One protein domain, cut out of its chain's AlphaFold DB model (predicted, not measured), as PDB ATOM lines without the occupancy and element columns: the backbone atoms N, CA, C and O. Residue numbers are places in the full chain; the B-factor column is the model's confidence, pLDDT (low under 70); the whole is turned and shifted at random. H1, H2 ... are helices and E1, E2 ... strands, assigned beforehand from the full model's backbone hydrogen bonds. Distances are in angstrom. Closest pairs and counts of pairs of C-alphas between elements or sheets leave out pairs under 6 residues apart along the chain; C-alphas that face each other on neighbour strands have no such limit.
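AT A GLANCE: This is residues 15 to 197 of the 202 residues of an uncharacterized protein of Candidatus Parcubacteria bacterium (UniProt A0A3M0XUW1). A twisted four-stranded sheet has two kinked helices, H1 and H4, over one face, and a very long helix, H5, runs off from the body as an arm whose residues 177 to 197 stick out. The short helix H2 lies beside the sheet's E4 edge, on that same face, and H3 sits off the sheet, near H5. The printed part has 183 residues, with five named helices and four named strands in the order H1 E1 E2 E3 E4 H2 H3 H4 H5; the sheet runs E1 E2 E3 E4, antiparallel throughout, and the class is mixed. The whole is loose, with a radius of gyration of the C-alphas of 20.7 A, and elongated, spanning 75 by 40 by 29 A.

IN THESE COORDINATES: Find C-alpha 15 at (20.395, -5.669, 7.472); from there H1 runs through residues 15 to 32, 23.9 A, with a kink of 78 degrees near residue 26. Next come E1, residues 37 to 44, 20.9 A; E2, residues 48 to 55, 23.6 A; E3, residues 58 to 65, 22.8 A; and E4, residues 68 to 76, 25.4 A. H2 holds residues 95 to 103, 12.3 A, and H3 residues 109 to 119, 15.1 A. H4, residues 124 to 146, begins at (14.457, -19.354, 10.746) and spans 27.3 A, with a kink of 69 degrees near residue 138. H5, residues 148 to 197, spans 71.9 A, has a kink of 50 degrees near residue 155, and ends at (-10.886, -45.455, -27.618).

HOW THE PARTS SIT: Start with the twisted sheet, a meander, each strand the antiparallel neighbour of the one before. Look for N 42 and O 50 at 2.7 A between E1 and E2, N 51 and O 62 at 2.8 A between E2 and E3, and N 61 and O 73 at 2.8 A between E3 and E4. H1 and H4 are on the same face, making two layers, helices on one face of a sheet, at heights of 9.2 A and 10.2 A over the sheet. They touch at a steep tilt of 42 degrees, closest at the C-alphas of Tyr 26 and Lys 129, 5.8 A. H2 touches H4, closest at the C-alphas of Val 99 and Phe 138, 6.6 A. H5 touches H2 with its residues 158 to 162 alone, about perpendicular at 76 degrees, closest at the C-alphas of Tyr 101 and Phe 161, 6.9 A. H3 and H5 only just touch, with 3 pairs of C-alphas within 8 A, closest at Trp 109 and Gln 172, 6.3 A. In H2 and H3 every O i to N i+4 pair is within hydrogen-bond range, against 10 of 14 in H1, 15 of 19 in H4 and 40 of 46 in H5.

THE WHOLE: The C-alphas of Ser 80 and Lys 197, the two farthest apart, are 76.1 A apart. The printed part has no cut, and the link from E4 to H2, residues 77 to 94, is long. Expect pLDDT under 70 at residues 45 to 46, 105 to 120 and 180 to 197.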
ATOM      1  N   GLU A  15      21.223  -4.526   7.877       89.00
ATOM      2  CA  GLU A  15      20.395  -5.669   7.472       89.00
ATOM      3  C   GLU A  15      20.735  -6.972   8.213       89.00
ATOM      4  O   GLU A  15      19.850  -7.793   8.471       89.00
ATOM      5  N   CYS A  16      21.988  -7.146   8.642       92.56
ATOM      6  CA  CYS A  16      22.441  -8.346   9.338       92.56
ATOM      7  C   CYS A  16      22.259  -8.267  10.861       92.56
ATOM      8  O   CYS A  16      22.310  -9.297  11.538       92.56
ATOM      9  N   ARG A  17      21.976  -7.088  11.440       92.06
ATOM     10  CA  ARG A  17      21.864  -6.915  12.905       92.06
ATOM     11  C   ARG A  17      20.778  -7.776  13.545       92.06
ATOM     12  O   ARG A  17      20.933  -8.211  14.687       92.06
ATOM     13  N   ARG A  18      19.662  -8.021  12.847       92.75
ATOM     14  CA  ARG A  18      18.604  -8.913  13.360       92.75
ATOM     15  C   ARG A  18      19.096 -10.356  13.468       92.75
ATOM     16  O   ARG A  18      18.840 -11.016  14.468       92.75
ATOM     17  N   TYR A  19      19.857 -10.807  12.478       94.00
ATOM     18  CA  TYR A  19      20.401 -12.155  12.438       94.00
ATOM     19  C   TYR A  19      21.546 -12.332  13.425       94.00
ATOM     20  O   TYR A  19      21.621 -13.363  14.077       94.00
ATOM     21  N   TRP A  20      22.364 -11.297  13.629       94.75
ATOM     22  CA  TRP A  20      23.373 -11.303  14.682       94.75
ATOM     23  C   TRP A  20      22.757 -11.500  16.072       94.75
ATOM     24  O   TRP A  20      23.274 -12.261  16.885       94.75
ATOM     25  N   ARG A  21      21.610 -10.863  16.349       95.62
ATOM     26  CA  ARG A  21      20.868 -11.095  17.599       95.62
ATOM     27  C   ARG A  21      20.397 -12.546  17.731       95.62
ATOM     28  O   ARG A  21      20.508 -13.102  18.819       95.62
ATOM     29  N   LEU A  22      19.913 -13.163  16.649       95.38
ATOM     30  CA  LEU A  22      19.535 -14.583  16.652       95.38
ATOM     31  C   LEU A  22      20.746 -15.502  16.841       95.38
ATOM     32  O   LEU A  22      20.668 -16.448  17.619       95.38
ATOM     33  N   LEU A  23      21.871 -15.191  16.192       95.31
ATOM     34  CA  LEU A  23      23.126 -15.918  16.358       95.31
ATOM     35  C   LEU A  23      23.566 -15.877  17.816       95.31
ATOM     36  O   LEU A  23      23.747 -16.930  18.407       95.31
ATOM     37  N   LYS A  24      23.643 -14.696  18.439       96.25
ATOM     38  CA  LYS A  24      23.986 -14.594  19.865       96.25
ATOM     39  C   LYS A  24      23.003 -15.345  20.764       96.25
ATOM     40  O   LYS A  24      23.408 -15.920  21.761       96.25
ATOM     41  N   ARG A  25      21.715 -15.374  20.412       97.31
ATOM     42  CA  ARG A  25      20.702 -16.089  21.198       97.31
ATOM     43  C   ARG A  25      20.887 -17.610  21.174       97.31
ATOM     44  O   ARG A  25      20.694 -18.241  22.206       97.31
ATOM     45  N   TYR A  26      21.192 -18.196  20.016       97.44
ATOM     46  CA  TYR A  26      21.229 -19.660  19.846       97.44
ATOM     47  C   TYR A  26      22.632 -20.254  19.833       97.44
ATOM     48  O   TYR A  26      22.831 -21.382  20.271       97.44
ATOM     49  N   PHE A  27      23.602 -19.469  19.389       96.94
ATOM     50  CA  PHE A  27      25.005 -19.830  19.239       96.94
ATOM     51  C   PHE A  27      25.925 -18.916  20.059       96.94
ATOM     52  O   PHE A  27      27.129 -18.908  19.835       96.94
ATOM     53  N   GLY A  28      25.387 -18.142  21.012       96.50
ATOM     54  CA  GLY A  28      26.181 -17.277  21.899       96.50
ATOM     55  C   GLY A  28      27.241 -18.039  22.686       96.50
ATOM     56  O   GLY A  28      28.329 -17.517  22.899       96.50
ATOM     57  N   TRP A  29      26.980 -19.313  22.984       96.81
ATOM     58  CA  TRP A  29      27.939 -20.223  23.605       96.81
ATOM     59  C   TRP A  29      29.234 -20.385  22.785       96.81
ATOM     60  O   TRP A  29      30.289 -20.567  23.378       96.81
ATOM     61  N   LEU A  30      29.218 -20.225  21.453       96.19
ATOM     62  CA  LEU A  30      30.459 -20.177  20.661       96.19
ATOM     63  C   LEU A  30      31.354 -19.014  21.102       96.19
ATOM     64  O   LEU A  30      32.569 -19.161  21.211       96.19
ATOM     65  N   LEU A  31      30.748 -17.855  21.357       94.94
ATOM     66  CA  LEU A  31      31.455 -16.636  21.744       94.94
ATOM     67  C   LEU A  31      31.890 -16.689  23.213       94.94
ATOM     68  O   LEU A  31      32.995 -16.272  23.544       94.94
ATOM     69  N   GLU A  32      31.003 -17.180  24.080       94.81
ATOM     70  CA  GLU A  32      31.150 -17.121  25.537       94.81
ATOM     71  C   GLU A  32      31.977 -18.283  26.099       94.81
ATOM     72  O   GLU A  32      32.824 -18.062  26.959       94.81
ATOM     73  N   GLU A  33      31.759 -19.509  25.615       95.44
ATOM     74  CA  GLU A  33      32.413 -20.719  26.140       95.44
ATOM     75  C   GLU A  33      33.663 -21.088  25.331       95.44
ATOM     76  O   GLU A  33      34.665 -21.515  25.901       95.44
ATOM     77  N   TYR A  34      33.629 -20.890  24.008       94.06
ATOM     78  CA  TYR A  34      34.696 -21.314  23.089       94.06
ATOM     79  C   TYR A  34      35.509 -20.149  22.512       94.06
ATOM     80  O   TYR A  34      36.293 -20.337  21.589       94.06
ATOM     81  N   ASN A  35      35.343 -18.938  23.057       94.00
ATOM     82  CA  ASN A  35      36.129 -17.749  22.716       94.00
ATOM     83  C   ASN A  35      36.142 -17.375  21.222       94.00
ATOM     84  O   ASN A  35      37.063 -16.692  20.761       94.00
ATOM     85  N   PHE A  36      35.119 -17.776  20.460       93.94
ATOM     86  CA  PHE A  36      34.999 -17.360  19.071       93.94
ATOM     87  C   PHE A  36      34.811 -15.848  18.980       93.94
ATOM     88  O   PHE A  36      33.997 -15.235  19.670       93.94
ATOM     89  N   THR A  37      35.553 -15.241  18.066       92.69
ATOM     90  CA  THR A  37      35.468 -13.814  17.767       92.69
ATOM     91  C   THR A  37      34.931 -13.611  16.363       92.69
ATOM     92  O   THR A  37      35.245 -14.374  15.453       92.69
ATOM     93  N   LEU A  38      34.087 -12.595  16.180       92.50
ATOM     94  CA  LEU A  38      33.598 -12.231  14.854       92.50
ATOM     95  C   LEU A  38      34.755 -11.662  14.033       92.50
ATOM     96  O   LEU A  38      35.283 -10.606  14.371       92.50
ATOM     97  N   LEU A  39      35.116 -12.362  12.962       89.31
ATOM     98  CA  LEU A  39      36.197 -11.978  12.059       89.31
ATOM     99  C   LEU A  39      35.677 -11.127  10.897       89.31
ATOM    100  O   LEU A  39      36.288 -10.135  10.515       89.31
ATOM    101  N   TYR A  40      34.554 -11.543  10.310       87.50
ATOM    102  CA  TYR A  40      34.013 -10.929   9.102       87.50
ATOM    103  C   TYR A  40      32.505 -11.167   8.989       87.50
ATOM    104  O   TYR A  40      32.003 -12.241   9.340       87.50
ATOM    105  N   VAL A  41      31.789 -10.180   8.443       90.19
ATOM    106  CA  VAL A  41      30.381 -10.326   8.052       90.19
ATOM    107  C   VAL A  41      30.266 -10.242   6.537       90.19
ATOM    108  O   VAL A  41      30.479  -9.193   5.931       90.19
ATOM    109  N   LYS A  42      29.865 -11.351   5.916       86.81
ATOM    110  CA  LYS A  42      29.455 -11.373   4.519       86.81
ATOM    111  C   LYS A  42      28.051 -10.808   4.414       86.81
ATOM    112  O   LYS A  42      27.115 -11.374   4.969       86.81
ATOM    113  N   ASN A  43      27.905  -9.748   3.642       83.44
ATOM    114  CA  ASN A  43      26.610  -9.220   3.259       83.44
ATOM    115  C   ASN A  43      26.434  -9.385   1.745       83.44
ATOM    116  O   ASN A  43      27.256  -8.905   0.962       83.44
ATOM    117  N   GLY A  44      25.436 -10.169   1.344       73.44
ATOM    118  CA  GLY A  44      25.145 -10.492  -0.051       73.44
ATOM    119  C   GLY A  44      23.939  -9.726  -0.593       73.44
ATOM    120  O   GLY A  44      23.149  -9.151   0.149       73.44
ATOM    121  N   ARG A  45      23.754  -9.767  -1.918       67.50
ATOM    122  CA  ARG A  45      22.516  -9.275  -2.546       67.50
ATOM    123  C   ARG A  45      21.309 -10.038  -1.980       67.50
ATOM    124  O   ARG A  45      21.400 -11.240  -1.767       67.50
ATOM    125  N   MET A  46      20.169  -9.356  -1.826       62.75
ATOM    126  CA  MET A  46      18.884  -9.946  -1.402       62.75
ATOM    127  C   MET A  46      18.834 -10.458   0.054       62.75
ATOM    128  O   MET A  46      18.221 -11.486   0.329       62.75
ATOM    129  N   SER A  47      19.407  -9.711   1.004       75.44
ATOM    130  CA  SER A  47      19.258  -9.959   2.455       75.44
ATOM    131  C   SER A  47      19.907 -11.252   2.970       75.44
ATOM    132  O   SER A  47      19.445 -11.828   3.965       75.44
ATOM    133  N   SER A  48      20.972 -11.705   2.306       88.19
ATOM    134  CA  SER A  48      21.786 -12.845   2.735       88.19
ATOM    135  C   SER A  48      22.927 -12.367   3.632       88.19
ATOM    136  O   SER A  48      23.694 -11.483   3.252       88.19
ATOM    137  N   CYS A  49      23.069 -12.979   4.806       92.69
ATOM    138  CA  CYS A  49      24.100 -12.649   5.784       92.69
ATOM    139  C   CYS A  49      24.906 -13.899   6.145       92.69
ATOM    140  O   CYS A  49      24.340 -14.937   6.480       92.69
ATOM    141  N   GLY A  50      26.229 -13.792   6.095       93.50
ATOM    142  CA  GLY A  50      27.164 -14.813   6.557       93.50
ATOM    143  C   GLY A  50      28.032 -14.256   7.675       93.50
ATOM    144  O   GLY A  50      28.604 -13.181   7.526       93.50
ATOM    145  N   PHE A  51      28.144 -14.969   8.785       94.12
ATOM    146  CA  PHE A  51      29.004 -14.588   9.904       94.12
ATOM    147  C   PHE A  51      30.170 -15.556   9.963       94.12
ATOM    148  O   PHE A  51      29.952 -16.761  10.069       94.12
ATOM    149  N   VAL A  52      31.391 -15.036   9.877       93.75
ATOM    150  CA  VAL A  52      32.608 -15.831  10.028       93.75
ATOM    151  C   VAL A  52      33.194 -15.531  11.394       93.75
ATOM    152  O   VAL A  52      33.571 -14.394  11.683       93.75
ATOM    153  N   LEU A  53      33.239 -16.556  12.232       94.31
ATOM    154  CA  LEU A  53      33.815 -16.526  13.560       94.31
ATOM    155  C   LEU A  53      35.140 -17.292  13.557       94.31
ATOM    156  O   LEU A  53      35.278 -18.267  12.820       94.31
ATOM    157  N   GLN A  54      36.088 -16.890  14.399       92.81
ATOM    158  CA  GLN A  54      37.360 -17.590  14.577       92.81
ATOM    159  C   GLN A  54      37.704 -17.761  16.059       92.81
ATOM    160  O   GLN A  54      37.595 -16.804  16.832       92.81
ATOM    161  N   ALA A  55      38.161 -18.961  16.408       91.44
ATOM    162  CA  ALA A  55      38.837 -19.302  17.655       91.44
ATOM    163  C   ALA A  55      39.972 -20.272  17.318       91.44
ATOM    164  O   ALA A  55      39.739 -21.223  16.576       91.44
ATOM    165  N   ASP A  56      41.167 -20.022  17.854       87.00
ATOM    166  CA  ASP A  56      42.344 -20.882  17.686       87.00
ATOM    167  C   ASP A  56      42.545 -21.331  16.220       87.00
ATOM    168  O   ASP A  56      42.578 -20.482  15.320       87.00
ATOM    169  N   ASP A  57      42.612 -22.644  15.984       88.44
ATOM    170  CA  ASP A  57      42.846 -23.279  14.679       88.44
ATOM    171  C   ASP A  57      41.548 -23.474  13.871       88.44
ATOM    172  O   ASP A  57      41.498 -24.247  12.916       88.44
ATOM    173  N   CYS A  58      40.447 -22.829  14.263       91.75
ATOM    174  CA  CYS A  58      39.117 -23.094  13.722       91.75
ATOM    175  C   CYS A  58      38.419 -21.824  13.236       91.75
ATOM    176  O   CYS A  58      38.391 -20.776  13.892       91.75
ATOM    177  N   ARG A  59      37.732 -21.948  12.098       94.00
ATOM    178  CA  ARG A  59      36.758 -20.964  11.621       94.00
ATOM    179  C   ARG A  59      35.392 -21.575  11.470       94.00
ATOM    180  O   ARG A  59      35.240 -22.656  10.917       94.00
ATOM    181  N   VAL A  60      34.392 -20.813  11.878       95.50
ATOM    182  CA  VAL A  60      32.988 -21.184  11.767       95.50
ATOM    183  C   VAL A  60      32.281 -20.166  10.891       95.50
ATOM    184  O   VAL A  60      32.376 -18.966  11.123       95.50
ATOM    185  N   HIS A  61      31.561 -20.638   9.883       95.12
ATOM    186  CA  HIS A  61      30.745 -19.822   9.003       95.12
ATOM    187  C   HIS A  61      29.271 -20.175   9.187       95.12
ATOM    188  O   HIS A  61      28.838 -21.285   8.881       95.12
ATOM    189  N   ILE A  62      28.497 -19.204   9.664       95.50
ATOM    190  CA  ILE A  62      27.054 -19.321   9.871       95.50
ATOM    191  C   ILE A  62      26.365 -18.523   8.772       95.50
ATOM    192  O   ILE A  62      26.511 -17.301   8.712       95.50
ATOM    193  N   SER A  63      25.621 -19.203   7.900       93.62
ATOM    194  CA  SER A  63      24.965 -18.572   6.749       93.62
ATOM    195  C   SER A  63      23.455 -18.484   6.918       93.62
ATOM    196  O   SER A  63      22.809 -19.454   7.302       93.62
ATOM    197  N   ILE A  64      22.889 -17.332   6.575       93.00
ATOM    198  CA  ILE A  64      21.452 -17.103   6.446       93.00
ATOM    199  C   ILE A  64      21.215 -16.533   5.054       93.00
ATOM    200  O   ILE A  64      21.751 -15.478   4.714       93.00
ATOM    201  N   ASP A  65      20.412 -17.220   4.254       89.94
ATOM    202  CA  ASP A  65      20.101 -16.819   2.886       89.94
ATOM    203  C   ASP A  65      18.616 -16.489   2.768       89.94
ATOM    204  O   ASP A  65      17.768 -17.333   3.039       89.94
ATOM    205  N   ARG A  66      18.296 -15.238   2.420       86.75
ATOM    206  CA  ARG A  66      16.910 -14.754   2.254       86.75
ATOM    207  C   ARG A  66      15.974 -15.085   3.428       86.75
ATOM    208  O   ARG A  66      14.780 -15.285   3.247       86.75
ATOM    209  N   GLY A  67      16.511 -15.100   4.648       86.00
ATOM    210  CA  GLY A  67      15.754 -15.428   5.860       86.00
ATOM    211  C   GLY A  67      15.662 -16.922   6.173       86.00
ATOM    212  O   GLY A  67      15.080 -17.266   7.192       86.00
ATOM    213  N   THR A  68      16.276 -17.790   5.374       90.00
ATOM    214  CA  THR A  68      16.407 -19.225   5.643       90.00
ATOM    215  C   THR A  68      17.764 -19.516   6.267       90.00
ATOM    216  O   THR A  68      18.784 -18.949   5.867       90.00
ATOM    217  N   PHE A  69      17.793 -20.398   7.263       91.75
ATOM    218  CA  PHE A  69      19.043 -20.835   7.868       91.75
ATOM    219  C   PHE A  69      19.784 -21.780   6.915       91.75
ATOM    220  O   PHE A  69      19.267 -22.830   6.558       91.75
ATOM    221  N   GLY A  70      20.991 -21.403   6.498       89.00
ATOM    222  CA  GLY A  70      21.841 -22.193   5.603       89.00
ATOM    223  C   GLY A  70      22.815 -23.123   6.331       89.00
ATOM    224  O   GLY A  70      23.755 -23.611   5.704       89.00
ATOM    225  N   GLY A  71      22.640 -23.298   7.643       92.19
ATOM    226  CA  GLY A  71      23.479 -24.148   8.481       92.19
ATOM    227  C   GLY A  71      24.790 -23.503   8.925       92.19
ATOM    228  O   GLY A  71      25.077 -22.322   8.672       92.19
ATOM    229  N   ILE A  72      25.588 -24.324   9.602       95.44
ATOM    230  CA  ILE A  72      26.913 -23.975  10.110       95.44
ATOM    231  C   ILE A  72      27.947 -24.806   9.375       95.44
ATOM    232  O   ILE A  72      27.800 -26.018   9.228       95.44
ATOM    233  N   ARG A  73      29.010 -24.144   8.930       96.00
ATOM    234  CA  ARG A  73      30.188 -24.806   8.385       96.00
ATOM    235  C   ARG A  73      31.398 -24.511   9.245       96.00
ATOM    236  O   ARG A  73      31.512 -23.406   9.769       96.00
ATOM    237  N   ILE A  74      32.305 -25.467   9.345       95.81
ATOM    238  CA  ILE A  74      33.576 -25.327  10.047       95.81
ATOM    239  C   ILE A  74      34.734 -25.613   9.090       95.81
ATOM    240  O   ILE A  74      34.593 -26.372   8.129       95.81
ATOM    241  N   ALA A  75      35.861 -24.955   9.321       94.19
ATOM    242  CA  ALA A  75      37.107 -25.183   8.613       94.19
ATOM    243  C   ALA A  75      38.276 -25.128   9.597       94.19
ATOM    244  O   ALA A  75      38.286 -24.279  10.493       94.19
ATOM    245  N   MET A  76      39.268 -25.992   9.378       93.19
ATOM    246  CA  MET A  76      40.569 -25.883  10.034       93.19
ATOM    247  C   MET A  76      41.333 -24.715   9.398       93.19
ATOM    248  O   MET A  76      41.297 -24.519   8.176       93.19
ATOM    249  N   VAL A  77      41.980 -23.914  10.232       89.94
ATOM    250  CA  VAL A  77      42.845 -22.805   9.845       89.94
ATOM    251  C   VAL A  77      44.254 -23.134  10.319       89.94
ATOM    252  O   VAL A  77      44.484 -23.122  11.525       89.94
ATOM    253  N   PRO A  78      45.201 -23.381   9.397       83.94
ATOM    254  CA  PRO A  78      46.581 -23.647   9.775       83.94
ATOM    255  C   PRO A  78      47.143 -22.488  10.593       83.94
ATOM    256  O   PRO A  78      46.853 -21.324  10.276       83.94
ATOM    257  N   SER A  79      48.007 -22.777  11.568       81.44
ATOM    258  CA  SER A  79      48.614 -21.755  12.434       81.44
ATOM    259  C   SER A  79      49.256 -20.611  11.640       81.44
ATOM    260  O   SER A  79      49.177 -19.441  12.020       81.44
ATOM    261  N   SER A  80      49.827 -20.931  10.474       77.94
ATOM    262  CA  SER A  80      50.445 -19.975   9.546       77.94
ATOM    263  C   SER A  80      49.476 -18.950   8.937       77.94
ATOM    264  O   SER A  80      49.922 -17.912   8.454       77.94
ATOM    265  N   ARG A  81      48.162 -19.208   8.972       78.62
ATOM    266  CA  ARG A  81      47.113 -18.402   8.319       78.62
ATOM    267  C   ARG A  81      46.087 -17.822   9.295       78.62
ATOM    268  O   ARG A  81      45.128 -17.181   8.863       78.62
ATOM    269  N   ILE A  82      46.284 -17.990  10.604       75.19
ATOM    270  CA  ILE A  82      45.372 -17.500  11.654       75.19
ATOM    271  C   ILE A  82      45.128 -15.985  11.555       75.19
ATOM    272  O   ILE A  82      44.017 -15.523  11.822       75.19
ATOM    273  N   SER A  83      46.133 -15.206  11.143       72.56
ATOM    274  CA  SER A  83      46.024 -13.750  10.970       72.56
ATOM    275  C   SER A  83      45.373 -13.323   9.645       72.56
ATOM    276  O   SER A  83      44.981 -12.164   9.501       72.56
ATOM    277  N   GLU A  84      45.223 -14.229   8.672       76.69
ATOM    278  CA  GLU A  84      44.652 -13.904   7.366       76.69
ATOM    279  C   GLU A  84      43.129 -13.798   7.436       76.69
ATOM    280  O   GLU A  84      42.442 -14.801   7.567       76.69
ATOM    281  N   VAL A  85      42.551 -12.623   7.202       72.25
ATOM    282  CA  VAL A  85      41.079 -12.469   7.147       72.25
ATOM    283  C   VAL A  85      40.446 -13.228   5.961       72.25
ATOM    284  O   VAL A  85      39.243 -13.495   5.941       72.25
ATOM    285  N   SER A  86      41.244 -13.604   4.955       73.12
ATOM    286  CA  SER A  86      40.759 -14.304   3.764       73.12
ATOM    287  C   SER A  86      40.143 -15.661   4.107       73.12
ATOM    288  O   SER A  86      40.780 -16.536   4.684       73.12
ATOM    289  N   ILE A  87      38.905 -15.861   3.662       71.88
ATOM    290  CA  ILE A  87      38.199 -17.149   3.717       71.88
ATOM    291  C   ILE A  87      38.457 -18.028   2.484       71.88
ATOM    292  O   ILE A  87      37.931 -19.139   2.393       71.88
ATOM    293  N   ARG A  88      39.211 -17.527   1.496       75.19
ATOM    294  CA  ARG A  88      39.472 -18.253   0.247       75.19
ATOM    295  C   ARG A  88      40.513 -19.351   0.475       75.19
ATOM    296  O   ARG A  88      41.530 -19.134   1.134       75.19
ATOM    297  N   GLY A  89      40.252 -20.518  -0.111       77.75
ATOM    298  CA  GLY A  89      41.142 -21.679  -0.044       77.75
ATOM    299  C   GLY A  89      41.006 -22.525   1.225       77.75
ATOM    300  O   GLY A  89      41.762 -23.474   1.379       77.75
ATOM    301  N   LEU A  90      40.064 -22.205   2.118       85.44
ATOM    302  CA  LEU A  90      39.695 -23.100   3.215       85.44
ATOM    303  C   LEU A  90      38.684 -24.137   2.722       85.44
ATOM    304  O   LEU A  90      37.739 -23.794   2.003       85.44
ATOM    305  N   ARG A  91      38.867 -25.393   3.138       89.31
ATOM    306  CA  ARG A  91      37.867 -26.444   2.938       89.31
ATOM    307  C   ARG A  91      36.855 -26.371   4.077       89.31
ATOM    308  O   ARG A  91      37.218 -26.496   5.241       89.31
ATOM    309  N   TRP A  92      35.602 -26.124   3.715       92.06
ATOM    310  CA  TRP A  92      34.488 -25.989   4.648       92.06
ATOM    311  C   TRP A  92      33.692 -27.289   4.701       92.06
ATOM    312  O   TRP A  92      33.345 -27.827   3.652       92.06
ATOM    313  N   TYR A  93      33.355 -27.732   5.907       93.00
ATOM    314  CA  TYR A  93      32.545 -28.922   6.172       93.00
ATOM    315  C   TYR A  93      31.265 -28.508   6.890       93.00
ATOM    316  O   TYR A  93      31.327 -27.616   7.742       93.00
ATOM    317  N   TYR A  94      30.111 -29.101   6.569       93.62
ATOM    318  CA  TYR A  94      28.905 -28.812   7.343       93.62
ATOM    319  C   TYR A  94      28.998 -29.476   8.709       93.62
ATOM    320  O   TYR A  94      29.331 -30.650   8.821       93.62
ATOM    321  N   VAL A  95      28.676 -28.727   9.761       94.19
ATOM    322  CA  VAL A  95      28.771 -29.236  11.133       94.19
ATOM    323  C   VAL A  95      27.827 -30.419  11.357       94.19
ATOM    324  O   VAL A  95      28.211 -31.346  12.059       94.19
ATOM    325  N   GLY A  96      26.647 -30.432  10.728       90.19
ATOM    326  CA  GLY A  96      25.739 -31.583  10.772       90.19
ATOM    327  C   GLY A  96      26.397 -32.882  10.288       90.19
ATOM    328  O   GLY A  96      26.358 -33.881  10.993       90.19
ATOM    329  N   GLU A  97      27.115 -32.833   9.163       89.31
ATOM    330  CA  GLU A  97      27.839 -33.993   8.618       89.31
ATOM    331  C   GLU A  97      28.966 -34.450   9.565       89.31
ATOM    332  O   GLU A  97      29.201 -35.644   9.750       89.31
ATOM    333  N   ILE A  98      29.645 -33.504  10.231       92.06
ATOM    334  CA  ILE A  98      30.643 -33.832  11.262       92.06
ATOM    335  C   ILE A  98      29.988 -34.524  12.460       92.06
ATOM    336  O   ILE A  98      30.549 -35.469  13.010       92.06
ATOM    337  N   VAL A  99      28.807 -34.069  12.882       92.19
ATOM    338  CA  VAL A  99      28.057 -34.710  13.968       92.19
ATOM    339  C   VAL A  99      27.683 -36.144  13.589       92.19
ATOM    340  O   VAL A  99      27.820 -37.039  14.424       92.19
ATOM    341  N   ASP A 100      27.272 -36.387  12.348       88.94
ATOM    342  CA  ASP A 100      26.947 -37.733  11.871       88.94
ATOM    343  C   ASP A 100      28.188 -38.635  11.808       88.94
ATOM    344  O   ASP A 100      28.145 -39.767  12.303       88.94
ATOM    345  N   TYR A 101      29.330 -38.101  11.357       88.38
ATOM    346  CA  TYR A 101      30.631 -38.772  11.452       88.38
ATOM    347  C   TYR A 101      30.980 -39.152  12.899       88.38
ATOM    348  O   TYR A 101      31.315 -40.304  13.176       88.38
ATOM    349  N   LEU A 102      30.853 -38.215  13.844       88.44
ATOM    350  CA  LEU A 102      31.158 -38.445  15.262       88.44
ATOM    351  C   LEU A 102      30.216 -39.467  15.913       88.44
ATOM    352  O   LEU A 102      30.620 -40.191  16.822       88.44
ATOM    353  N   ARG A 103      28.970 -39.562  15.440       86.88
ATOM    354  CA  ARG A 103      28.013 -40.597  15.862       86.88
ATOM    355  C   ARG A 103      28.300 -41.963  15.237       86.88
ATOM    356  O   ARG A 103      27.731 -42.952  15.693       86.88
ATOM    357  N   GLY A 104      29.120 -42.025  14.186       79.25
ATOM    358  CA  GLY A 104      29.226 -43.197  13.316       79.25
ATOM    359  C   GLY A 104      27.905 -43.510  12.605       79.25
ATOM    360  O   GLY A 104      27.620 -44.671  12.304       79.25
ATOM    361  N   TRP A 105      27.059 -42.496  12.401       69.31
ATOM    362  CA  TRP A 105      25.715 -42.662  11.869       69.31
ATOM    363  C   TRP A 105      25.710 -42.477  10.353       69.31
ATOM    364  O   TRP A 105      26.123 -41.444   9.847       69.31
ATOM    365  N   TYR A 106      25.187 -43.475   9.640       64.81
ATOM    366  CA  TYR A 106      24.846 -43.373   8.223       64.81
ATOM    367  C   TYR A 106      23.320 -43.291   8.082       64.81
ATOM    368  O   TYR A 106      22.634 -44.308   8.281       64.81
ATOM    369  N   PRO A 107      22.746 -42.112   7.795       59.84
ATOM    370  CA  PRO A 107      21.304 -41.989   7.647       59.84
ATOM    371  C   PRO A 107      20.812 -42.748   6.402       59.84
ATOM    372  O   PRO A 107      21.435 -42.752   5.340       59.84
ATOM    373  N   LYS A 108      19.662 -43.424   6.514       61.06
ATOM    374  CA  LYS A 108      19.005 -44.063   5.356       61.06
ATOM    375  C   LYS A 108      18.271 -42.995   4.533       61.06
ATOM    376  O   LYS A 108      17.608 -42.157   5.136       61.06
ATOM    377  N   TRP A 109      18.254 -43.079   3.191       57.16
ATOM    378  CA  TRP A 109      17.558 -42.122   2.290       57.16
ATOM    379  C   TRP A 109      16.200 -41.629   2.791       57.16
ATOM    380  O   TRP A 109      15.882 -40.449   2.718       57.16
ATOM    381  N   SER A 110      15.364 -42.556   3.270       55.22
ATOM    382  CA  SER A 110      13.998 -42.263   3.698       55.22
ATOM    383  C   SER A 110      13.963 -41.297   4.879       55.22
ATOM    384  O   SER A 110      13.080 -40.453   4.946       55.22
ATOM    385  N   GLN A 111      14.951 -41.387   5.771       63.41
ATOM    386  CA  GLN A 111      15.103 -40.487   6.912       63.41
ATOM    387  C   GLN A 111      15.570 -39.100   6.458       63.41
ATOM    388  O   GLN A 111      15.160 -38.104   7.037       63.41
ATOM    389  N   ILE A 112      16.357 -39.031   5.383       63.34
ATOM    390  CA  ILE A 112      16.893 -37.786   4.818       63.34
ATOM    391  C   ILE A 112      15.814 -37.034   4.034       63.34
ATOM    392  O   ILE A 112      15.660 -35.828   4.205       63.34
ATOM    393  N   GLU A 113      15.006 -37.730   3.223       58.53
ATOM    394  CA  GLU A 113      13.853 -37.114   2.550       58.53
ATOM    395  C   GLU A 113      12.816 -36.598   3.556       58.53
ATOM    396  O   GLU A 113      12.252 -35.519   3.367       58.53
ATOM    397  N   GLU A 114      12.552 -37.356   4.621       58.41
ATOM    398  CA  GLU A 114      11.588 -36.966   5.647       58.41
ATOM    399  C   GLU A 114      12.103 -35.804   6.507       58.41
ATOM    400  O   GLU A 114      11.373 -34.827   6.695       58.41
ATOM    401  N   ALA A 115      13.374 -35.839   6.920       59.31
ATOM    402  CA  ALA A 115      14.031 -34.732   7.610       59.31
ATOM    403  C   ALA A 115      14.066 -33.466   6.742       59.31
ATOM    404  O   ALA A 115      13.624 -32.412   7.184       59.31
ATOM    405  N   SER A 116      14.454 -33.575   5.466       59.81
ATOM    406  CA  SER A 116      14.490 -32.442   4.531       59.81
ATOM    407  C   SER A 116      13.107 -31.804   4.329       59.81
ATOM    408  O   SER A 116      12.972 -30.576   4.313       59.81
ATOM    409  N   ARG A 117      12.043 -32.615   4.245       58.50
ATOM    410  CA  ARG A 117      10.659 -32.113   4.165       58.50
ATOM    411  C   ARG A 117      10.215 -31.424   5.451       58.50
ATOM    412  O   ARG A 117       9.517 -30.413   5.368       58.50
ATOM    413  N   GLN A 118      10.585 -31.950   6.614       61.28
ATOM    414  CA  GLN A 118      10.274 -31.326   7.901       61.28
ATOM    415  C   GLN A 118      11.048 -30.015   8.089       61.28
ATOM    416  O   GLN A 118      10.449 -29.003   8.454       61.28
ATOM    417  N   ASP A 119      12.331 -29.995   7.737       65.12
ATOM    418  CA  ASP A 119      13.201 -28.824   7.865       65.12
ATOM    419  C   ASP A 119      12.803 -27.692   6.912       65.12
ATOM    420  O   ASP A 119      12.861 -26.522   7.288       65.12
ATOM    421  N   SER A 120      12.268 -28.018   5.730       63.06
ATOM    422  CA  SER A 120      11.730 -27.023   4.787       63.06
ATOM    423  C   SER A 120      10.529 -26.219   5.318       63.06
ATOM    424  O   SER A 120      10.173 -25.195   4.735       63.06
ATOM    425  N   LYS A 121       9.904 -26.662   6.420       76.62
ATOM    426  CA  LYS A 121       8.764 -25.985   7.062       76.62
ATOM    427  C   LYS A 121       9.148 -25.174   8.298       76.62
ATOM    428  O   LYS A 121       8.302 -24.442   8.809       76.62
ATOM    429  N   LEU A 122      10.375 -25.314   8.799       84.25
ATOM    430  CA  LEU A 122      10.794 -24.625  10.012       84.25
ATOM    431  C   LEU A 122      10.995 -23.137   9.739       84.25
ATOM    432  O   LEU A 122      11.610 -22.735   8.749       84.25
ATOM    433  N   SER A 123      10.525 -22.299  10.661       91.62
ATOM    434  CA  SER A 123      10.922 -20.895  10.654       91.62
ATOM    435  C   SER A 123      12.429 -20.773  10.909       91.62
ATOM    436  O   SER A 123      13.029 -21.616  11.576       91.62
ATOM    437  N   LEU A 124      13.047 -19.673  10.462       91.81
ATOM    438  CA  LEU A 124      14.457 -19.354  10.746       91.81
ATOM    439  C   LEU A 124      14.836 -19.589  12.213       91.81
ATOM    440  O   LEU A 124      15.897 -20.112  12.538       91.81
ATOM    441  N   ASN A 125      13.945 -19.155  13.096       94.25
ATOM    442  CA  ASN A 125      14.133 -19.188  14.530       94.25
ATOM    443  C   ASN A 125      14.137 -20.635  15.059       94.25
ATOM    444  O   ASN A 125      15.013 -21.010  15.839       94.25
ATOM    445  N   GLU A 126      13.202 -21.461  14.588       94.06
ATOM    446  CA  GLU A 126      13.134 -22.883  14.933       94.06
ATOM    447  C   GLU A 126      14.303 -23.669  14.349       94.06
ATOM    448  O   GLU A 126      14.901 -24.455  15.077       94.06
ATOM    449  N   ALA A 127      14.678 -23.405  13.094       93.19
ATOM    450  CA  ALA A 127      15.815 -24.045  12.440       93.19
ATOM    451  C   ALA A 127      17.123 -23.777  13.201       93.19
ATOM    452  O   ALA A 127      17.825 -24.710  13.576       93.19
ATOM    453  N   MET A 128      17.410 -22.511  13.537       95.44
ATOM    454  CA  MET A 128      18.601 -22.157  14.322       95.44
ATOM    455  C   MET A 128      18.582 -22.778  15.723       95.44
ATOM    456  O   MET A 128      19.612 -23.234  16.212       95.44
ATOM    457  N   LYS A 129      17.417 -22.800  16.383       95.62
ATOM    458  CA  LYS A 129      17.266 -23.397  17.714       95.62
ATOM    459  C   LYS A 129      17.449 -24.916  17.688       95.62
ATOM    460  O   LYS A 129      18.044 -25.452  18.623       95.62
ATOM    461  N   LYS A 130      16.909 -25.593  16.671       94.25
ATOM    462  CA  LYS A 130      17.054 -27.038  16.457       94.25
ATOM    463  C   LYS A 130      18.525 -27.377  16.237       94.25
ATOM    464  O   LYS A 130      19.080 -28.109  17.051       94.25
ATOM    465  N   GLU A 131      19.165 -26.735  15.260       93.62
ATOM    466  CA  GLU A 131      20.586 -26.942  14.964       93.62
ATOM    467  C   GLU A 131      21.450 -26.719  16.213       93.62
ATOM    468  O   GLU A 131      22.243 -27.574  16.586       93.62
ATOM    469  N   ALA A 132      21.252 -25.607  16.932       95.62
ATOM    470  CA  ALA A 132      22.008 -25.311  18.148       95.62
ATOM    471  C   ALA A 132      21.903 -26.412  19.210       95.62
ATOM    472  O   ALA A 132      22.885 -26.706  19.888       95.62
ATOM    473  N   ARG A 133      20.723 -27.019  19.370       95.31
ATOM    474  CA  ARG A 133      20.514 -28.126  20.314       95.31
ATOM    475  C   ARG A 133      21.193 -29.408  19.855       95.31
ATOM    476  O   ARG A 133      21.683 -30.147  20.700       95.31
ATOM    477  N   GLU A 134      21.205 -29.661  18.553       92.81
ATOM    478  CA  GLU A 134      21.788 -30.870  17.976       92.81
ATOM    479  C   GLU A 134      23.316 -30.828  17.981       92.81
ATOM    480  O   GLU A 134      23.937 -31.828  18.335       92.81
ATOM    481  N   ILE A 135      23.922 -29.678  17.662       94.88
ATOM    482  CA  ILE A 135      25.381 -29.559  17.535       94.88
ATOM    483  C   ILE A 135      26.089 -29.317  18.869       94.88
ATOM    484  O   ILE A 135      27.205 -29.795  19.060       94.88
ATOM    485  N   ARG A 136      25.476 -28.569  19.802       96.38
ATOM    486  CA  ARG A 136      26.164 -28.109  21.022       96.38
ATOM    487  C   ARG A 136      26.756 -29.257  21.853       96.38
ATOM    488  O   ARG A 136      27.893 -29.100  22.289       96.38
ATOM    489  N   PRO A 137      26.077 -30.406  22.042       96.19
ATOM    490  CA  PRO A 137      26.650 -31.535  22.779       96.19
ATOM    491  C   PRO A 137      27.921 -32.121  22.146       96.19
ATOM    492  O   PRO A 137      28.748 -32.685  22.854       96.19
ATOM    493  N   PHE A 138      28.082 -31.981  20.829       95.94
ATOM    494  CA  PHE A 138      29.217 -32.519  20.075       95.94
ATOM    495  C   PHE A 138      30.336 -31.494  19.890       95.94
ATOM    496  O   PHE A 138      31.417 -31.845  19.426       95.94
ATOM    497  N   TRP A 139      30.108 -30.229  20.259       95.81
ATOM    498  CA  TRP A 139      31.049 -29.156  19.962       95.81
ATOM    499  C   TRP A 139      32.466 -29.363  20.518       95.81
ATOM    500  O   TRP A 139      33.404 -29.109  19.766       95.81
ATOM    501  N   PRO A 140      32.675 -29.883  21.746       94.88
ATOM    502  CA  PRO A 140      34.024 -30.210  22.216       94.88
ATOM    503  C   PRO A 140      34.764 -31.176  21.281       94.88
ATOM    504  O   PRO A 140      35.910 -30.936  20.922       94.88
ATOM    505  N   GLN A 141      34.080 -32.223  20.810       94.50
ATOM    506  CA  GLN A 141      34.653 -33.220  19.900       94.50
ATOM    507  C   GLN A 141      34.907 -32.640  18.505       94.50
ATOM    508  O   GLN A 141      35.886 -32.997  17.855       94.50
ATOM    509  N   ILE A 142      34.034 -31.735  18.047       95.19
ATOM    510  CA  ILE A 142      34.226 -30.993  16.798       95.19
ATOM    511  C   ILE A 142      35.486 -30.126  16.900       95.19
ATOM    512  O   ILE A 142      36.315 -30.164  15.997       95.19
ATOM    513  N   MET A 143      35.660 -29.381  17.994       93.81
ATOM    514  CA  MET A 143      36.859 -28.565  18.208       93.81
ATOM    515  C   MET A 143      38.120 -29.430  18.236       93.81
ATOM    516  O   MET A 143      39.073 -29.122  17.528       93.81
ATOM    517  N   ASP A 144      38.105 -30.547  18.968       92.56
ATOM    518  CA  ASP A 144      39.239 -31.476  19.016       92.56
ATOM    519  C   ASP A 144      39.581 -32.063  17.641       92.56
ATOM    520  O   ASP A 144      40.756 -32.204  17.310       92.56
ATOM    521  N   LEU A 145      38.574 -32.379  16.820       92.38
ATOM    522  CA  LEU A 145      38.772 -32.884  15.459       92.38
ATOM    523  C   LEU A 145      39.421 -31.844  14.534       92.38
ATOM    524  O   LEU A 145      40.162 -32.223  13.630       92.38
ATOM    525  N   PHE A 146      39.124 -30.559  14.737       93.06
ATOM    526  CA  PHE A 146      39.570 -29.460  13.876       93.06
ATOM    527  C   PHE A 146      40.812 -28.717  14.386       93.06
ATOM    528  O   PHE A 146      41.258 -27.773  13.731       93.06
ATOM    529  N   ARG A 147      41.414 -29.161  15.493       91.00
ATOM    530  CA  ARG A 147      42.776 -28.760  15.867       91.00
ATOM    531  C   ARG A 147      43.778 -29.207  14.811       91.00
ATOM    532  O   ARG A 147      43.652 -30.315  14.293       91.00
ATOM    533  N   GLU A 148      44.780 -28.383  14.511       86.12
ATOM    534  CA  GLU A 148      45.699 -28.623  13.386       86.12
ATOM    535  C   GLU A 148      46.393 -29.998  13.463       86.12
ATOM    536  O   GLU A 148      46.402 -30.752  12.489       86.12
ATOM    537  N   ASP A 149      46.891 -30.370  14.645       86.81
ATOM    538  CA  ASP A 149      47.588 -31.638  14.896       86.81
ATOM    539  C   ASP A 149      46.694 -32.874  14.720       86.81
ATOM    540  O   ASP A 149      47.142 -33.917  14.232       86.81
ATOM    541  N   MET A 150      45.424 -32.754  15.099       87.25
ATOM    542  CA  MET A 150      44.432 -33.824  15.015       87.25
ATOM    543  C   MET A 150      43.798 -33.921  13.630       87.25
ATOM    544  O   MET A 150      43.549 -35.024  13.130       87.25
ATOM    545  N   PHE A 151      43.542 -32.775  13.002       88.75
ATOM    546  CA  PHE A 151      42.861 -32.693  11.722       88.75
ATOM    547  C   PHE A 151      43.690 -33.358  10.630       88.75
ATOM    548  O   PHE A 151      43.161 -34.197   9.908       88.75
ATOM    549  N   GLU A 152      44.995 -33.088  10.558       85.62
ATOM    550  CA  GLU A 152      45.864 -33.713   9.551       85.62
ATOM    551  C   GLU A 152      45.896 -35.248   9.661       85.62
ATOM    552  O   GLU A 152      45.975 -35.943   8.649       85.62
ATOM    553  N   GLN A 153      45.730 -35.804  10.865       87.88
ATOM    554  CA  GLN A 153      45.664 -37.257  11.065       87.88
ATOM    555  C   GLN A 153      44.310 -37.855  10.661       87.88
ATOM    556  O   GLN A 153      44.244 -38.992  10.192       87.88
ATOM    557  N   ARG A 154      43.214 -37.117  10.874       86.75
ATOM    558  CA  ARG A 154      41.841 -37.636  10.726       86.75
ATOM    559  C   ARG A 154      41.137 -37.200   9.449       86.75
ATOM    560  O   ARG A 154      40.123 -37.797   9.088       86.75
ATOM    561  N   LYS A 155      41.680 -36.215   8.737       89.88
ATOM    562  CA  LYS A 155      41.103 -35.637   7.520       89.88
ATOM    563  C   LYS A 155      40.766 -36.693   6.476       89.88
ATOM    564  O   LYS A 155      39.667 -36.659   5.942       89.88
ATOM    565  N   ALA A 156      41.664 -37.645   6.219       88.31
ATOM    566  CA  ALA A 156      41.413 -38.702   5.239       88.31
ATOM    567  C   ALA A 156      40.195 -39.565   5.617       88.31
ATOM    568  O   ALA A 156      39.345 -39.827   4.774       88.31
ATOM    569  N   SER A 157      40.066 -39.934   6.897       87.94
ATOM    570  CA  SER A 157      38.919 -40.706   7.396       87.94
ATOM    571  C   SER A 157      37.614 -39.916   7.320       87.94
ATOM    572  O   SER A 157      36.585 -40.474   6.941       87.94
ATOM    573  N   LEU A 158      37.651 -38.626   7.662       87.56
ATOM    574  CA  LEU A 158      36.492 -37.750   7.533       87.56
ATOM    575  C   LEU A 158      36.070 -37.607   6.065       87.56
ATOM    576  O   LEU A 158      34.895 -37.728   5.743       87.56
ATOM    577  N   GLU A 159      37.017 -37.368   5.162       88.62
ATOM    578  CA  GLU A 159      36.727 -37.204   3.736       88.62
ATOM    579  C   GLU A 159      36.186 -38.488   3.106       88.62
ATOM    580  O   GLU A 159      35.229 -38.423   2.337       88.62
ATOM    581  N   GLU A 160      36.723 -39.647   3.488       87.44
ATOM    582  CA  GLU A 160      36.206 -40.944   3.057       87.44
ATOM    583  C   GLU A 160      34.778 -41.190   3.568       87.44
ATOM    584  O   GLU A 160      33.933 -41.693   2.825       87.44
ATOM    585  N   PHE A 161      34.480 -40.816   4.817       86.38
ATOM    586  CA  PHE A 161      33.124 -40.901   5.363       86.38
ATOM    587  C   PHE A 161      32.136 -40.069   4.533       86.38
ATOM    588  O   PHE A 161      31.116 -40.594   4.083       86.38
ATOM    589  N   LEU A 162      32.473 -38.803   4.277       85.75
ATOM    590  CA  LEU A 162      31.622 -37.881   3.520       85.75
ATOM    591  C   LEU A 162      31.442 -38.326   2.064       85.75
ATOM    592  O   LEU A 162      30.361 -38.190   1.492       85.75
ATOM    593  N   GLU A 163      32.484 -38.893   1.455       86.00
ATOM    594  CA  GLU A 163      32.391 -39.432   0.102       86.00
ATOM    595  C   GLU A 163      31.452 -40.643   0.040       86.00
ATOM    596  O   GLU A 163      30.602 -40.715  -0.853       86.00
ATOM    597  N   ARG A 164      31.556 -41.575   0.997       81.94
ATOM    598  CA  ARG A 164      30.651 -42.732   1.084       81.94
ATOM    599  C   ARG A 164      29.202 -42.292   1.256       81.94
ATOM    600  O   ARG A 164      28.329 -42.803   0.555       81.94
ATOM    601  N   GLU A 165      28.959 -41.314   2.125       77.69
ATOM    602  CA  GLU A 165      27.629 -40.743   2.326       77.69
ATOM    603  C   GLU A 165      27.075 -40.147   1.022       77.69
ATOM    604  O   GLU A 165      25.973 -40.498   0.592       77.69
ATOM    605  N   MET A 166      27.866 -39.334   0.317       78.19
ATOM    606  CA  MET A 166      27.489 -38.786  -0.988       78.19
ATOM    607  C   MET A 166      27.182 -39.867  -2.033       78.19
ATOM    608  O   MET A 166      26.214 -39.743  -2.792       78.19
ATOM    609  N   GLN A 167      27.999 -40.919  -2.109       80.69
ATOM    610  CA  GLN A 167      27.792 -42.013  -3.059       80.69
ATOM    611  C   GLN A 167      26.497 -42.775  -2.763       80.69
ATOM    612  O   GLN A 167      25.761 -43.132  -3.692       80.69
ATOM    613  N   ASP A 168      26.195 -43.010  -1.490       75.44
ATOM    614  CA  ASP A 168      24.976 -43.696  -1.079       75.44
ATOM    615  C   ASP A 168      23.735 -42.832  -1.305       75.44
ATOM    616  O   ASP A 168      22.750 -43.330  -1.863       75.44
ATOM    617  N   LEU A 169      23.812 -41.534  -1.003       72.81
ATOM    618  CA  LEU A 169      22.793 -40.546  -1.363       72.81
ATOM    619  C   LEU A 169      22.520 -40.564  -2.872       72.81
ATOM    620  O   LEU A 169      21.367 -40.659  -3.292       72.81
ATOM    621  N   HIS A 170      23.565 -40.549  -3.701       76.06
ATOM    622  CA  HIS A 170      23.424 -40.570  -5.156       76.06
ATOM    623  C   HIS A 170      22.788 -41.872  -5.672       76.06
ATOM    624  O   HIS A 170      21.865 -41.851  -6.491       76.06
ATOM    625  N   LYS A 171      23.224 -43.035  -5.173       78.88
ATOM    626  CA  LYS A 171      22.613 -44.329  -5.537       78.88
ATOM    627  C   LYS A 171      21.130 -44.364  -5.166       78.88
ATOM    628  O   LYS A 171      20.299 -44.863  -5.932       78.88
ATOM    629  N   GLN A 172      20.792 -43.846  -3.990       71.25
ATOM    630  CA  GLN A 172      19.430 -43.845  -3.469       71.25
ATOM    631  C   GLN A 172      18.538 -42.834  -4.211       71.25
ATOM    632  O   GLN A 172      17.407 -43.186  -4.561       71.25
ATOM    633  N   SER A 173      19.055 -41.653  -4.566       72.56
ATOM    634  CA  SER A 173      18.343 -40.657  -5.379       72.56
ATOM    635  C   SER A 173      18.036 -41.186  -6.780       72.56
ATOM    636  O   SER A 173      16.905 -41.070  -7.253       72.56
ATOM    637  N   MET A 174      19.000 -41.859  -7.419       78.06
ATOM    638  CA  MET A 174      18.810 -42.506  -8.719       78.06
ATOM    639  C   MET A 174      17.755 -43.615  -8.645       78.06
ATOM    640  O   MET A 174      16.915 -43.746  -9.538       78.06
ATOM    641  N   LYS A 175      17.736 -44.394  -7.556       77.38
ATOM    642  CA  LYS A 175      16.706 -45.414  -7.317       77.38
ATOM    643  C   LYS A 175      15.320 -44.794  -7.118       77.38
ATOM    644  O   LYS A 175      14.342 -45.327  -7.642       77.38
ATOM    645  N   ALA A 176      15.222 -43.682  -6.391       72.25
ATOM    646  CA  ALA A 176      13.969 -42.956  -6.193       72.25
ATOM    647  C   ALA A 176      13.452 -42.334  -7.503       72.25
ATOM    648  O   ALA A 176      12.267 -42.463  -7.805       72.25
ATOM    649  N   ALA A 177      14.334 -41.736  -8.310       73.00
ATOM    650  CA  ALA A 177      13.995 -41.198  -9.627       73.00
ATOM    651  C   ALA A 177      13.447 -42.292 -10.557       73.00
ATOM    652  O   ALA A 177      12.359 -42.132 -11.105       73.00
ATOM    653  N   ARG A 178      14.121 -43.450 -10.631       75.94
ATOM    654  CA  ARG A 178      13.648 -44.615 -11.401       75.94
ATOM    655  C   ARG A 178      12.289 -45.132 -10.931       75.94
ATOM    656  O   ARG A 178      11.469 -45.511 -11.756       75.94
ATOM    657  N   ARG A 179      12.027 -45.148  -9.617       72.38
ATOM    658  CA  ARG A 179      10.706 -45.523  -9.076       72.38
ATOM    659  C   ARG A 179       9.620 -44.540  -9.506       72.38
ATOM    660  O   ARG A 179       8.572 -44.982  -9.955       72.38
ATOM    661  N   ARG A 180       9.882 -43.232  -9.417       65.38
ATOM    662  CA  ARG A 180       8.935 -42.191  -9.854       65.38
ATOM    663  C   ARG A 180       8.670 -42.258 -11.358       65.38
ATOM    664  O   ARG A 180       7.528 -42.115 -11.774       65.38
ATOM    665  N   GLU A 181       9.699 -42.520 -12.161       65.44
ATOM    666  CA  GLU A 181       9.574 -42.728 -13.607       65.44
ATOM    667  C   GLU A 181       8.752 -43.989 -13.927       65.44
ATOM    668  O   GLU A 181       7.810 -43.929 -14.714       65.44
ATOM    669  N   ALA A 182       9.018 -45.105 -13.241       65.62
ATOM    670  CA  ALA A 182       8.250 -46.345 -13.368       65.62
ATOM    671  C   ALA A 182       6.796 -46.231 -12.873       65.62
ATOM    672  O   ALA A 182       5.947 -46.991 -13.321       65.62
ATOM    673  N   GLU A 183       6.495 -45.300 -11.970       63.31
ATOM    674  CA  GLU A 183       5.139 -45.006 -11.485       63.31
ATOM    675  C   GLU A 183       4.388 -44.028 -12.409       63.31
ATOM    676  O   GLU A 183       3.157 -44.040 -12.491       63.31
ATOM    677  N   TRP A 184       5.125 -43.201 -13.156       57.03
ATOM    678  CA  TRP A 184       4.586 -42.320 -14.188       57.03
ATOM    679  C   TRP A 184       4.282 -43.080 -15.495       57.03
ATOM    680  O   TRP A 184       3.197 -42.914 -16.049       57.03
ATOM    681  N   LEU A 185       5.174 -43.964 -15.953       54.38
ATOM    682  CA  LEU A 185       5.048 -44.714 -17.216       54.38
ATOM    683  C   LEU A 185       3.706 -45.472 -17.426       54.38
ATOM    684  O   LEU A 185       3.191 -45.439 -18.549       54.38
ATOM    685  N   PRO A 186       3.087 -46.115 -16.412       55.62
ATOM    686  CA  PRO A 186       1.772 -46.748 -16.540       55.62
ATOM    687  C   PRO A 186       0.660 -45.732 -16.817       55.62
ATOM    688  O   PRO A 186      -0.171 -45.953 -17.695       55.62
ATOM    689  N   LYS A 187       0.702 -44.565 -16.158       52.69
ATOM    690  CA  LYS A 187      -0.326 -43.517 -16.283       52.69
ATOM    691  C   LYS A 187      -0.355 -42.880 -17.673       52.69
ATOM    692  O   LYS A 187      -1.390 -42.378 -18.103       52.69
ATOM    693  N   TRP A 188       0.768 -42.886 -18.395       53.12
ATOM    694  CA  TRP A 188       0.844 -42.337 -19.757       53.12
ATOM    695  C   TRP A 188       0.325 -43.340 -20.784       53.12
ATOM    696  O   TRP A 188      -0.313 -42.947 -21.761       53.12
ATOM    697  N   LYS A 189       0.575 -44.636 -20.551       51.97
ATOM    698  CA  LYS A 189       0.025 -45.722 -21.368       51.97
ATOM    699  C   LYS A 189      -1.489 -45.843 -21.188       51.97
ATOM    700  O   LYS A 189      -2.182 -45.966 -22.188       51.97
ATOM    701  N   GLU A 190      -2.002 -45.704 -19.963       51.09
ATOM    702  CA  GLU A 190      -3.449 -45.621 -19.704       51.09
ATOM    703  C   GLU A 190      -4.089 -44.397 -20.371       51.09
ATOM    704  O   GLU A 190      -5.119 -44.540 -21.022       51.09
ATOM    705  N   LYS A 191      -3.463 -43.212 -20.308       51.94
ATOM    706  CA  LYS A 191      -3.973 -42.015 -21.008       51.94
ATOM    707  C   LYS A 191      -3.984 -42.148 -22.536       51.94
ATOM    708  O   LYS A 191      -4.914 -41.653 -23.162       51.94
ATOM    709  N   ARG A 192      -2.989 -42.809 -23.145       51.91
ATOM    710  CA  ARG A 192      -3.008 -43.105 -24.594       51.91
ATOM    711  C   ARG A 192      -4.102 -44.102 -24.960       51.91
ATOM    712  O   ARG A 192      -4.850 -43.847 -25.891       51.91
ATOM    713  N   LEU A 193      -4.228 -45.190 -24.199       51.09
ATOM    714  CA  LEU A 193      -5.261 -46.205 -24.424       51.09
ATOM    715  C   LEU A 193      -6.683 -45.658 -24.229       51.09
ATOM    716  O   LEU A 193      -7.612 -46.150 -24.862       51.09
ATOM    717  N   TYR A 194      -6.858 -44.653 -23.367       50.31
ATOM    718  CA  TYR A 194      -8.137 -43.972 -23.181       50.31
ATOM    719  C   TYR A 194      -8.455 -43.016 -24.343       50.31
ATOM    720  O   TYR A 194      -9.574 -43.031 -24.840       50.31
ATOM    721  N   ASN A 195      -7.466 -42.263 -24.842       52.50
ATOM    722  CA  ASN A 195      -7.654 -41.352 -25.980       52.50
ATOM    723  C   ASN A 195      -7.817 -42.065 -27.338       52.50
ATOM    724  O   ASN A 195      -8.483 -41.527 -28.217       52.50
ATOM    725  N   ASP A 196      -7.251 -43.263 -27.521       52.62
ATOM    726  CA  ASP A 196      -7.452 -44.056 -28.748       52.62
ATOM    727  C   ASP A 196      -8.840 -44.722 -28.805       52.62
ATOM    728  O   ASP A 196      -9.327 -45.032 -29.889       52.62
ATOM    729  N   LYS A 197      -9.512 -44.919 -27.660       50.75
ATOM    730  CA  LYS A 197     -10.886 -45.455 -27.618       50.75
ATOM    731  C   LYS A 197     -11.965 -44.405 -27.876       50.75
ATOM    732  O   LYS A 197     -13.055 -44.769 -28.288       50.75
TER     733      LYS A 197